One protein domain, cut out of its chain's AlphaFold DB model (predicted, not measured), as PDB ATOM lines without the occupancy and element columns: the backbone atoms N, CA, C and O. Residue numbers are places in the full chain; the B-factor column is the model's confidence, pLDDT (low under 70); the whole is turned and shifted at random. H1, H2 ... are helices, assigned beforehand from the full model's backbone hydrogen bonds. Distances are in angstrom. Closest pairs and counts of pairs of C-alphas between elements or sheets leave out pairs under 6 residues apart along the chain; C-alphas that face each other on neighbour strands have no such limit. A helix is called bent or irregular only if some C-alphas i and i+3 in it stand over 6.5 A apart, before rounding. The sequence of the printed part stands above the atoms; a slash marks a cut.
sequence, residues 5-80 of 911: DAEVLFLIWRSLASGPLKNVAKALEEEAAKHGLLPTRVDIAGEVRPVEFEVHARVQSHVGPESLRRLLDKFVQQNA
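What this domain is: This is residues 5 to 80 of the 911 residues of the protein "Predicted protein" of Chlamydomonas reinhardtii (UniProt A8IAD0). What is the shape? H1 and H2 form a helical hairpin with H3 near it; H4 leads off from H1, residues 72 to 80 sticking out, and residues 35 to 52 loop away toward the opposite end. What builds it? The 76 printed residues, all helix in class, have H1 to H4 in chain order and no named strand: loose, radius of gyration of the C-alphas 14.3 A, spans 48 by 29 by 21 A.

Where its parts are: Where is H1? Residues 5 to 18, 20.5 A, from C-alpha 5 at (-125.573, 122.988, 46.471). The others? H2 is residues 22 to 34, 18.4 A; H3 53 to 62, 15.2 A, irregular, C-alphas 59 and 62 being 7.8 A apart; H4 67 to 79, 18.5 A, ending at C-alpha 79 (-142.036, 132.657, 55.555).

How they stand to each other: What touches H1? H2 touches its residues 13 to 17 alone, closest C-alphas Ala 17 and Ala 25, 5.3 A, at a shallow tilt of 27 degrees, opposite ways. Residues 67 to 68 of H4 touch its residues 11 to 15, closest C-alphas Leu 11 and Leu 68, 5.6 A. And H3? It is close but not clearly touching H2, closest C-alphas Glu 29 and Phe 53, 6.7 A. The backbones? Every O i to N i+4 pair is within hydrogen-bond range in H2 and H4, 9 of 10 in H1, 5 of 6 in H3.

The domain as a whole: How large? The farthest C-alphas, Ala 45 and Ala 80, are 48.9 A apart; the printed part has no cut. What is uncertain? The H2 to H3 link is long, and pLDDT is under 70 at 29 residues, among them 36 to 54.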
ATOM      1  N   ASP A   5    -124.939 123.824  47.490       61.16
ATOM      2  CA  ASP A   5    -125.573 122.988  46.471       61.16
ATOM      3  C   ASP A   5    -125.276 121.499  46.725       61.16
ATOM      4  O   ASP A   5    -126.161 120.650  46.588       61.16
ATOM      5  N   ALA A   6    -124.072 121.173  47.210       64.00
ATOM      6  CA  ALA A   6    -123.688 119.810  47.575       64.00
ATOM      7  C   ALA A   6    -124.479 119.274  48.787       64.00
ATOM      8  O   ALA A   6    -124.876 118.105  48.806       64.00
ATOM      9  N   GLU A   7    -124.752 120.117  49.790       71.12
ATOM     10  CA  GLU A   7    -125.543 119.722  50.968       71.12
ATOM     11  C   GLU A   7    -127.023 119.489  50.610       71.12
ATOM     12  O   GLU A   7    -127.634 118.522  51.081       71.12
ATOM     13  N   VAL A   8    -127.590 120.310  49.719       76.25
ATOM     14  CA  VAL A   8    -128.958 120.130  49.200       76.25
ATOM     15  C   VAL A   8    -129.066 118.870  48.331       76.25
ATOM     16  O   VAL A   8    -130.002 118.086  48.509       76.25
ATOM     17  N   LEU A   9    -128.096 118.615  47.445       75.69
ATOM     18  CA  LEU A   9    -128.044 117.390  46.637       75.69
ATOM     19  C   LEU A   9    -127.960 116.128  47.509       75.69
ATOM     20  O   LEU A   9    -128.677 115.157  47.252       75.69
ATOM     21  N   PHE A  10    -127.156 116.150  48.578       77.56
ATOM     22  CA  PHE A  10    -127.087 115.034  49.524       77.56
ATOM     23  C   PHE A  10    -128.425 114.798  50.245       77.56
ATOM     24  O   PHE A  10    -128.861 113.651  50.370       77.56
ATOM     25  N   LEU A  11    -129.119 115.860  50.673       80.69
ATOM     26  CA  LEU A  11    -130.448 115.760  51.286       80.69
ATOM     27  C   LEU A  11    -131.486 115.140  50.333       80.69
ATOM     28  O   LEU A  11    -132.247 114.266  50.750       80.69
ATOM     29  N   ILE A  12    -131.484 115.535  49.055       82.06
ATOM     30  CA  ILE A  12    -132.364 114.974  48.014       82.06
ATOM     31  C   ILE A  12    -132.069 113.484  47.797       82.06
ATOM     32  O   ILE A  12    -132.985 112.659  47.858       82.06
ATOM     33  N   TRP A  13    -130.796 113.113  47.617       83.38
ATOM     34  CA  TRP A  13    -130.383 111.710  47.503       83.38
ATOM     35  C   TRP A  13    -130.828 110.892  48.720       83.38
ATOM     36  O   TRP A  13    -131.380 109.801  48.568       83.38
ATOM     37  N   ARG A  14    -130.653 111.433  49.933       81.81
ATOM     38  CA  ARG A  14    -130.949 110.741  51.194       81.81
ATOM     39  C   ARG A  14    -132.428 110.379  51.333       81.81
ATOM     40  O   ARG A  14    -132.719 109.280  51.798       81.81
ATOM     41  N   SER A  15    -133.342 111.253  50.903       82.38
ATOM     42  CA  SER A  15    -134.784 110.965  50.870       82.38
ATOM     43  C   SER A  15    -135.164 109.981  49.749       82.38
ATOM     44  O   SER A  15    -135.973 109.073  49.968       82.38
ATOM     45  N   LEU A  16    -134.563 110.103  48.557       82.19
ATOM     46  CA  LEU A  16    -134.842 109.209  47.421       82.19
ATOM     47  C   LEU A  16    -134.344 107.772  47.656       82.19
ATOM     48  O   LEU A  16    -135.058 106.820  47.336       82.19
ATOM     49  N   ALA A  17    -133.163 107.601  48.259       75.88
ATOM     50  CA  ALA A  17    -132.548 106.299  48.535       75.88
ATOM     51  C   ALA A  17    -133.340 105.458  49.557       75.88
ATOM     52  O   ALA A  17    -133.364 104.226  49.477       75.88
ATOM     53  N   SER A  18    -134.028 106.108  50.504       76.44
ATOM     54  CA  SER A  18    -134.971 105.447  51.416       76.44
ATOM     55  C   SER A  18    -136.316 105.098  50.773       76.44
ATOM     56  O   SER A  18    -136.953 104.135  51.196       76.44
ATOM     57  N   GLY A  19    -136.749 105.872  49.774       69.81
ATOM     58  CA  GLY A  19    -138.067 105.755  49.147       69.81
ATOM     59  C   GLY A  19    -138.173 104.656  48.078       69.81
ATOM     60  O   GLY A  19    -137.283 103.816  47.938       69.81
ATOM     61  N   PRO A  20    -139.259 104.653  47.280       62.25
ATOM     62  CA  PRO A  20    -139.427 103.720  46.162       62.25
ATOM     63  C   PRO A  20    -138.527 104.045  44.952       62.25
ATOM     64  O   PRO A  20    -138.315 103.191  44.097       62.25
ATOM     65  N   LEU A  21    -137.958 105.255  44.873       76.06
ATOM     66  CA  LEU A  21    -137.208 105.767  43.715       76.06
ATOM     67  C   LEU A  21    -135.691 105.489  43.782       76.06
ATOM     68  O   LEU A  21    -134.877 106.293  43.330       76.06
ATOM     69  N   LYS A  22    -135.290 104.333  44.323       75.38
ATOM     70  CA  LYS A  22    -133.875 103.999  44.604       75.38
ATOM     71  C   LYS A  22    -132.977 104.017  43.363       75.38
ATOM     72  O   LYS A  22    -131.820 104.417  43.448       75.38
ATOM     73  N   ASN A  23    -133.523 103.661  42.201       75.88
ATOM     74  CA  ASN A  23    -132.807 103.718  40.923       75.88
ATOM     75  C   ASN A  23    -132.443 105.165  40.533       75.88
ATOM     76  O   ASN A  23    -131.373 105.397  39.977       75.88
ATOM     77  N   VAL A  24    -133.299 106.139  40.869       76.25
ATOM     78  CA  VAL A  24    -133.047 107.572  40.637       76.25
ATOM     79  C   VAL A  24    -131.979 108.089  41.602       76.25
ATOM     80  O   VAL A  24    -131.097 108.832  41.187       76.25
ATOM     81  N   ALA A  25    -131.996 107.643  42.864       77.50
ATOM     82  CA  ALA A  25    -130.936 107.964  43.823       77.50
ATOM     83  C   ALA A  25    -129.560 107.454  43.353       77.50
ATOM     84  O   ALA A  25    -128.586 108.198  43.409       77.50
ATOM     85  N   LYS A  26    -129.483 106.228  42.813       77.25
ATOM     86  CA  LYS A  26    -128.230 105.679  42.266       77.25
ATOM     87  C   LYS A  26    -127.729 106.457  41.041       77.25
ATOM     88  O   LYS A  26    -126.543 106.751  40.957       77.25
ATOM     89  N   ALA A  27    -128.624 106.851  40.132       81.38
ATOM     90  CA  ALA A  27    -128.262 107.701  38.993       81.38
ATOM     91  C   ALA A  27    -127.781 109.101  39.432       81.38
ATOM     92  O   ALA A  27    -126.851 109.647  38.846       81.38
ATOM     93  N   LEU A  28    -128.377 109.669  40.489       80.44
ATOM     94  CA  LEU A  28    -127.953 110.944  41.078       80.44
ATOM     95  C   LEU A  28    -126.568 110.849  41.740       80.44
ATOM     96  O   LEU A  28    -125.783 111.783  41.635       80.44
ATOM     97  N   GLU A  29    -126.251 109.727  42.386       79.06
ATOM     98  CA  GLU A  29    -124.925 109.431  42.947       79.06
ATOM     99  C   GLU A  29    -123.851 109.289  41.852       79.06
ATOM    100  O   GLU A  29    -122.779 109.889  41.958       79.06
ATOM    101  N   GLU A  30    -124.164 108.579  40.764       78.06
ATOM    102  CA  GLU A  30    -123.284 108.440  39.596       78.06
ATOM    103  C   GLU A  30    -123.028 109.786  38.895       78.06
ATOM    104  O   GLU A  30    -121.881 110.108  38.578       78.06
ATOM    105  N   GLU A  31    -124.061 110.616  38.706       78.88
ATOM    106  CA  GLU A  31    -123.919 111.955  38.119       78.88
ATOM    107  C   GLU A  31    -123.216 112.953  39.059       78.88
ATOM    108  O   GLU A  31    -122.367 113.721  38.605       78.88
ATOM    109  N   ALA A  32    -123.482 112.922  40.370       73.25
ATOM    110  CA  ALA A  32    -122.799 113.783  41.340       73.25
ATOM    111  C   ALA A  32    -121.291 113.492  41.415       73.25
ATOM    112  O   ALA A  32    -120.488 114.423  41.496       73.25
ATOM    113  N   ALA A  33    -120.894 112.217  41.324       71.19
ATOM    114  CA  ALA A  33    -119.491 111.829  41.211       71.19
ATOM    115  C   ALA A  33    -118.878 112.270  39.866       71.19
ATOM    116  O   ALA A  33    -117.792 112.850  39.844       71.19
ATOM    117  N   LYS A  34    -119.591 112.055  38.751       72.50
ATOM    118  CA  LYS A  34    -119.168 112.410  37.380       72.50
ATOM    119  C   LYS A  34    -118.971 113.915  37.164       72.50
ATOM    120  O   LYS A  34    -118.064 114.294  36.426       72.50
ATOM    121  N   HIS A  35    -119.773 114.761  37.811       72.88
ATOM    122  CA  HIS A  35    -119.659 116.228  37.740       72.88
ATOM    123  C   HIS A  35    -118.883 116.858  38.906       72.88
ATOM    124  O   HIS A  35    -118.760 118.077  38.963       72.88
ATOM    125  N   GLY A  36    -118.332 116.057  39.825       67.75
ATOM    126  CA  GLY A  36    -117.510 116.561  40.932       67.75
ATOM    127  C   GLY A  36    -118.279 117.383  41.974       67.75
ATOM    128  O   GLY A  36    -117.673 118.186  42.676       67.75
ATOM    129  N   LEU A  37    -119.593 117.173  42.099       68.94
ATOM    130  CA  LEU A  37    -120.505 117.932  42.974       68.94
ATOM    131  C   LEU A  37    -120.425 117.518  44.459       68.94
ATOM    132  O   LEU A  37    -121.245 117.929  45.276       68.94
ATOM    133  N   LEU A  38    -119.450 116.678  44.814       66.12
ATOM    134  CA  LEU A  38    -119.152 116.279  46.188       66.12
ATOM    135  C   LEU A  38    -118.030 117.158  46.754       66.12
ATOM    136  O   LEU A  38    -117.053 117.426  46.049       66.12
ATOM    137  N   PRO A  39    -118.105 117.576  48.032       62.47
ATOM    138  CA  PRO A  39    -117.124 118.486  48.606       62.47
ATOM    139  C   PRO A  39    -115.725 117.866  48.588       62.47
ATOM    140  O   PRO A  39    -115.507 116.758  49.085       62.47
ATOM    141  N   THR A  40    -114.763 118.599  48.034       66.38
ATOM    142  CA  THR A  40    -113.365 118.175  47.990       66.38
ATOM    143  C   THR A  40    -112.714 118.264  49.372       66.38
ATOM    144  O   THR A  40    -113.074 119.083  50.222       66.38
ATOM    145  N   ARG A  41    -111.726 117.401  49.611       60.22
ATOM    146  CA  ARG A  41    -110.942 117.350  50.844       60.22
ATOM    147  C   ARG A  41    -109.469 117.559  50.528       60.22
ATOM    148  O   ARG A  41    -108.899 116.843  49.710       60.22
ATOM    149  N   VAL A  42    -108.850 118.493  51.240       62.59
ATOM    150  CA  VAL A  42    -107.392 118.649  51.257       62.59
ATOM    151  C   VAL A  42    -106.781 117.517  52.089       62.59
ATOM    152  O   VAL A  42    -107.238 117.254  53.209       62.59
ATOM    153  N   ASP A  43    -105.785 116.819  51.548       64.88
ATOM    154  CA  ASP A  43    -105.021 115.811  52.280       64.88
ATOM    155  C   ASP A  43    -103.891 116.431  53.127       64.88
ATOM    156  O   ASP A  43    -103.664 117.641  53.131       64.88
ATOM    157  N   ILE A  44    -103.187 115.596  53.898       64.06
ATOM    158  CA  ILE A  44    -102.126 116.047  54.814       64.06
ATOM    159  C   ILE A  44    -100.842 116.530  54.113       64.06
ATOM    160  O   ILE A  44     -99.966 117.061  54.791       64.06
ATOM    161  N   ALA A  45    -100.721 116.361  52.793       66.75
ATOM    162  CA  ALA A  45     -99.655 116.958  51.987       66.75
ATOM    163  C   ALA A  45    -100.062 118.321  51.389       66.75
ATOM    164  O   ALA A  45     -99.209 119.021  50.848       66.75
ATOM    165  N   GLY A  46    -101.335 118.716  51.521       57.47
ATOM    166  CA  GLY A  46    -101.892 119.947  50.955       57.47
ATOM    167  C   GLY A  46    -102.637 119.752  49.630       57.47
ATOM    168  O   GLY A  46    -103.131 120.732  49.077       57.47
ATOM    169  N   GLU A  47    -102.756 118.518  49.131       64.25
ATOM    170  CA  GLU A  47    -103.358 118.238  47.824       64.25
ATOM    171  C   GLU A  47    -104.881 118.086  47.908       64.25
ATOM    172  O   GLU A  47    -105.416 117.405  48.788       64.25
ATOM    173  N   VAL A  48    -105.601 118.708  46.972       68.00
ATOM    174  CA  VAL A  48    -107.073 118.716  46.937       68.00
ATOM    175  C   VAL A  48    -107.585 117.479  46.199       68.00
ATOM    176  O   VAL A  48    -107.337 117.313  45.007       68.00
ATOM    177  N   ARG A  49    -108.342 116.614  46.886       66.25
ATOM    178  CA  ARG A  49    -108.929 115.390  46.311       66.25
ATOM    179  C   ARG A  49    -110.461 115.416  46.368       66.25
ATOM    180  O   ARG A  49    -111.012 115.915  47.351       66.25
ATOM    181  N   PRO A  50    -111.175 114.862  45.372       63.91
ATOM    182  CA  PRO A  50    -112.609 114.610  45.500       63.91
ATOM    183  C   PRO A  50    -112.875 113.567  46.596       63.91
ATOM    184  O   PRO A  50    -112.062 112.668  46.821       63.91
ATOM    185  N   VAL A  51    -114.011 113.689  47.284       68.56
ATOM    186  CA  VAL A  51    -114.481 112.696  48.263       68.56
ATOM    187  C   VAL A  51    -115.489 111.776  47.580       68.56
ATOM    188  O   VAL A  51    -116.412 112.252  46.929       68.56
ATOM    189  N   GLU A  52    -115.324 110.463  47.731       69.19
ATOM    190  CA  GLU A  52    -116.256 109.471  47.179       69.19
ATOM    191  C   GLU A  52    -117.623 109.524  47.879       69.19
ATOM    192  O   GLU A  52    -117.708 109.764  49.090       69.19
ATOM    193  N   PHE A  53    -118.699 109.256  47.130       69.12
ATOM    194  CA  PHE A  53    -120.075 109.413  47.616       69.12
ATOM    195  C   PHE A  53    -120.342 108.583  48.880       69.12
ATOM    196  O   PHE A  53    -120.874 109.101  49.863       69.12
ATOM    197  N   GLU A  54    -119.889 107.325  48.913       66.88
ATOM    198  CA  GLU A  54    -120.062 106.451  50.078       66.88
ATOM    199  C   GLU A  54    -119.351 106.998  51.331       66.88
ATOM    200  O   GLU A  54    -119.875 106.915  52.444       66.88
ATOM    201  N   VAL A  55    -118.177 107.619  51.169       70.50
ATOM    202  CA  VAL A  55    -117.432 108.245  52.274       70.50
ATOM    203  C   VAL A  55    -118.176 109.481  52.785       70.50
ATOM    204  O   VAL A  55    -118.315 109.647  53.999       70.50
ATOM    205  N   HIS A  56    -118.718 110.308  51.887       73.06
ATOM    206  CA  HIS A  56    -119.543 111.456  52.265       73.06
ATOM    207  C   HIS A  56    -120.826 111.018  52.999       73.06
ATOM    208  O   HIS A  56    -121.127 111.525  54.082       73.06
ATOM    209  N   ALA A  57    -121.524 109.999  52.488       68.81
ATOM    210  CA  ALA A  57    -122.728 109.433  53.098       68.81
ATOM    211  C   ALA A  57    -122.470 108.771  54.466       68.81
ATOM    212  O   ALA A  57    -123.332 108.819  55.347       68.81
ATOM    213  N   ARG A  58    -121.281 108.186  54.682       72.56
ATOM    214  CA  ARG A  58    -120.841 107.671  55.992       72.56
ATOM    215  C   ARG A  58    -120.593 108.803  56.999       72.56
ATOM    216  O   ARG A  58    -120.999 108.672  58.152       72.56
ATOM    217  N   VAL A  59    -119.991 109.921  56.580       71.50
ATOM    218  CA  VAL A  59    -119.796 111.116  57.434       71.50
ATOM    219  C   VAL A  59    -121.141 111.761  57.796       71.50
ATOM    220  O   VAL A  59    -121.415 112.008  58.970       71.50
ATOM    221  N   GLN A  60    -122.026 111.941  56.814       70.88
ATOM    222  CA  GLN A  60    -123.371 112.499  57.005       70.88
ATOM    223  C   GLN A  60    -124.417 111.449  57.438       70.88
ATOM    224  O   GLN A  60    -125.624 111.657  57.309       70.88
ATOM    225  N   SER A  61    -123.984 110.312  57.992       72.62
ATOM    226  CA  SER A  61    -124.862 109.192  58.373       72.62
ATOM    227  C   SER A  61    -125.925 109.557  59.418       72.62
ATOM    228  O   SER A  61    -126.996 108.946  59.439       72.62
ATOM    229  N   HIS A  62    -125.661 110.584  60.229       75.88
ATOM    230  CA  HIS A  62    -126.581 111.149  61.219       75.88
ATOM    231  C   HIS A  62    -127.788 111.892  60.604       75.88
ATOM    232  O   HIS A  62    -128.775 112.138  61.299       75.88
ATOM    233  N   VAL A  63    -127.745 112.227  59.309       78.31
ATOM    234  CA  VAL A  63    -128.856 112.852  58.582       78.31
ATOM    235  C   VAL A  63    -129.894 111.784  58.225       78.31
ATOM    236  O   VAL A  63    -129.629 110.855  57.455       78.31
ATOM    237  N   GLY A  64    -131.096 111.900  58.796       77.31
ATOM    238  CA  GLY A  64    -132.224 111.003  58.518       77.31
ATOM    239  C   GLY A  64    -132.942 111.333  57.197       77.31
ATOM    240  O   GLY A  64    -132.847 112.467  56.727       77.31
ATOM    241  N   PRO A  65    -133.706 110.394  56.610       79.62
ATOM    242  CA  PRO A  65    -134.367 110.592  55.312       79.62
ATOM    243  C   PRO A  65    -135.439 111.694  55.315       79.62
ATOM    244  O   PRO A  65    -135.618 112.375  54.309       79.62
ATOM    245  N   GLU A  66    -136.085 111.946  56.456       78.25
ATOM    246  CA  GLU A  66    -137.074 113.025  56.634       78.25
ATOM    247  C   GLU A  66    -136.450 114.427  56.799       78.25
ATOM    248  O   GLU A  66    -137.171 115.404  57.000       78.25
ATOM    249  N   SER A  67    -135.116 114.564  56.772       78.12
ATOM    250  CA  SER A  67    -134.453 115.840  57.097       78.12
ATOM    251  C   SER A  67    -134.748 116.936  56.071       78.12
ATOM    252  O   SER A  67    -134.986 118.076  56.464       78.12
ATOM    253  N   LEU A  68    -134.811 116.584  54.779       81.50
ATOM    254  CA  LEU A  68    -135.197 117.506  53.706       81.50
ATOM    255  C   LEU A  68    -136.627 118.023  53.907       81.50
ATOM    256  O   LEU A  68    -136.859 119.229  53.914       81.50
ATOM    257  N   ARG A  69    -137.575 117.110  54.154       78.12
ATOM    258  CA  ARG A  69    -138.979 117.448  54.416       78.12
ATOM    259  C   ARG A  69    -139.115 118.396  55.609       78.12
ATOM    260  O   ARG A  69    -139.731 119.446  55.486       78.12
ATOM    261  N   ARG A  70    -138.457 118.084  56.731       79.81
ATOM    262  CA  ARG A  70    -138.468 118.920  57.945       79.81
ATOM    263  C   ARG A  70    -137.825 120.299  57.758       79.81
ATOM    264  O   ARG A  70    -138.154 121.210  58.516       79.81
ATOM    265  N   LEU A  71    -136.904 120.458  56.805       77.06
ATOM    266  CA  LEU A  71    -136.363 121.764  56.418       77.06
ATOM    267  C   LEU A  71    -137.374 122.557  55.584       77.06
ATOM    268  O   LEU A  71    -137.610 123.724  55.889       77.06
ATOM    269  N   LEU A  72    -138.020 121.921  54.604       75.88
ATOM    270  CA  LEU A  72    -139.062 122.543  53.781       75.88
ATOM    271  C   LEU A  72    -140.281 122.963  54.621       75.88
ATOM    272  O   LEU A  72    -140.702 124.113  54.535       75.88
ATOM    273  N   ASP A  73    -140.781 122.089  55.500       70.94
ATOM    274  CA  ASP A  73    -141.898 122.384  56.411       70.94
ATOM    275  C   ASP A  73    -141.588 123.611  57.297       70.94
ATOM    276  O   ASP A  73    -142.427 124.498  57.467       70.94
ATOM    277  N   LYS A  74    -140.354 123.708  57.819       74.38
ATOM    278  CA  LYS A  74    -139.892 124.872  58.595       74.38
ATOM    279  C   LYS A  74    -139.755 126.133  57.748       74.38
ATOM    280  O   LYS A  74    -140.122 127.202  58.220       74.38
ATOM    281  N   PHE A  75    -139.243 126.026  56.525       70.75
ATOM    282  CA  PHE A  75    -139.099 127.167  55.623       70.75
ATOM    283  C   PHE A  75    -140.466 127.748  55.236       70.75
ATOM    284  O   PHE A  75    -140.638 128.965  55.243       70.75
ATOM    285  N   VAL A  76    -141.466 126.895  54.987       67.62
ATOM    286  CA  VAL A  76    -142.857 127.320  54.762       67.62
ATOM    287  C   VAL A  76    -143.422 128.019  56.004       67.62
ATOM    288  O   VAL A  76    -143.970 129.112  55.883       67.62
ATOM    289  N   GLN A  77    -143.233 127.453  57.201       67.62
ATOM    290  CA  GLN A  77    -143.687 128.073  58.455       67.62
ATOM    291  C   GLN A  77    -143.017 129.430  58.735       67.62
ATOM    292  O   GLN A  77    -143.687 130.360  59.166       67.62
ATOM    293  N   GLN A  78    -141.714 129.566  58.475       66.25
ATOM    294  CA  GLN A  78    -140.957 130.793  58.757       66.25
ATOM    295  C   GLN A  78    -141.248 131.938  57.776       66.25
ATOM    296  O   GLN A  78    -141.107 133.097  58.152       66.25
ATOM    297  N   ASN A  79    -141.675 131.637  56.545       50.62
ATOM    298  CA  ASN A  79    -142.036 132.657  55.555       50.62
ATOM    299  C   ASN A  79    -143.542 132.982  55.530       50.62
ATOM    300  O   ASN A  79    -143.947 133.903  54.822       50.62
ATOM    301  N   ALA A  80    -144.373 132.284  56.314       53.69
ATOM    302  CA  ALA A  80    -145.829 132.462  56.327       53.69
ATOM    303  C   ALA A  80    -146.291 133.888  56.697       53.69
ATOM    304  O   ALA A  80    -147.331 134.326  56.217       53.69
TER     305      ALA A  80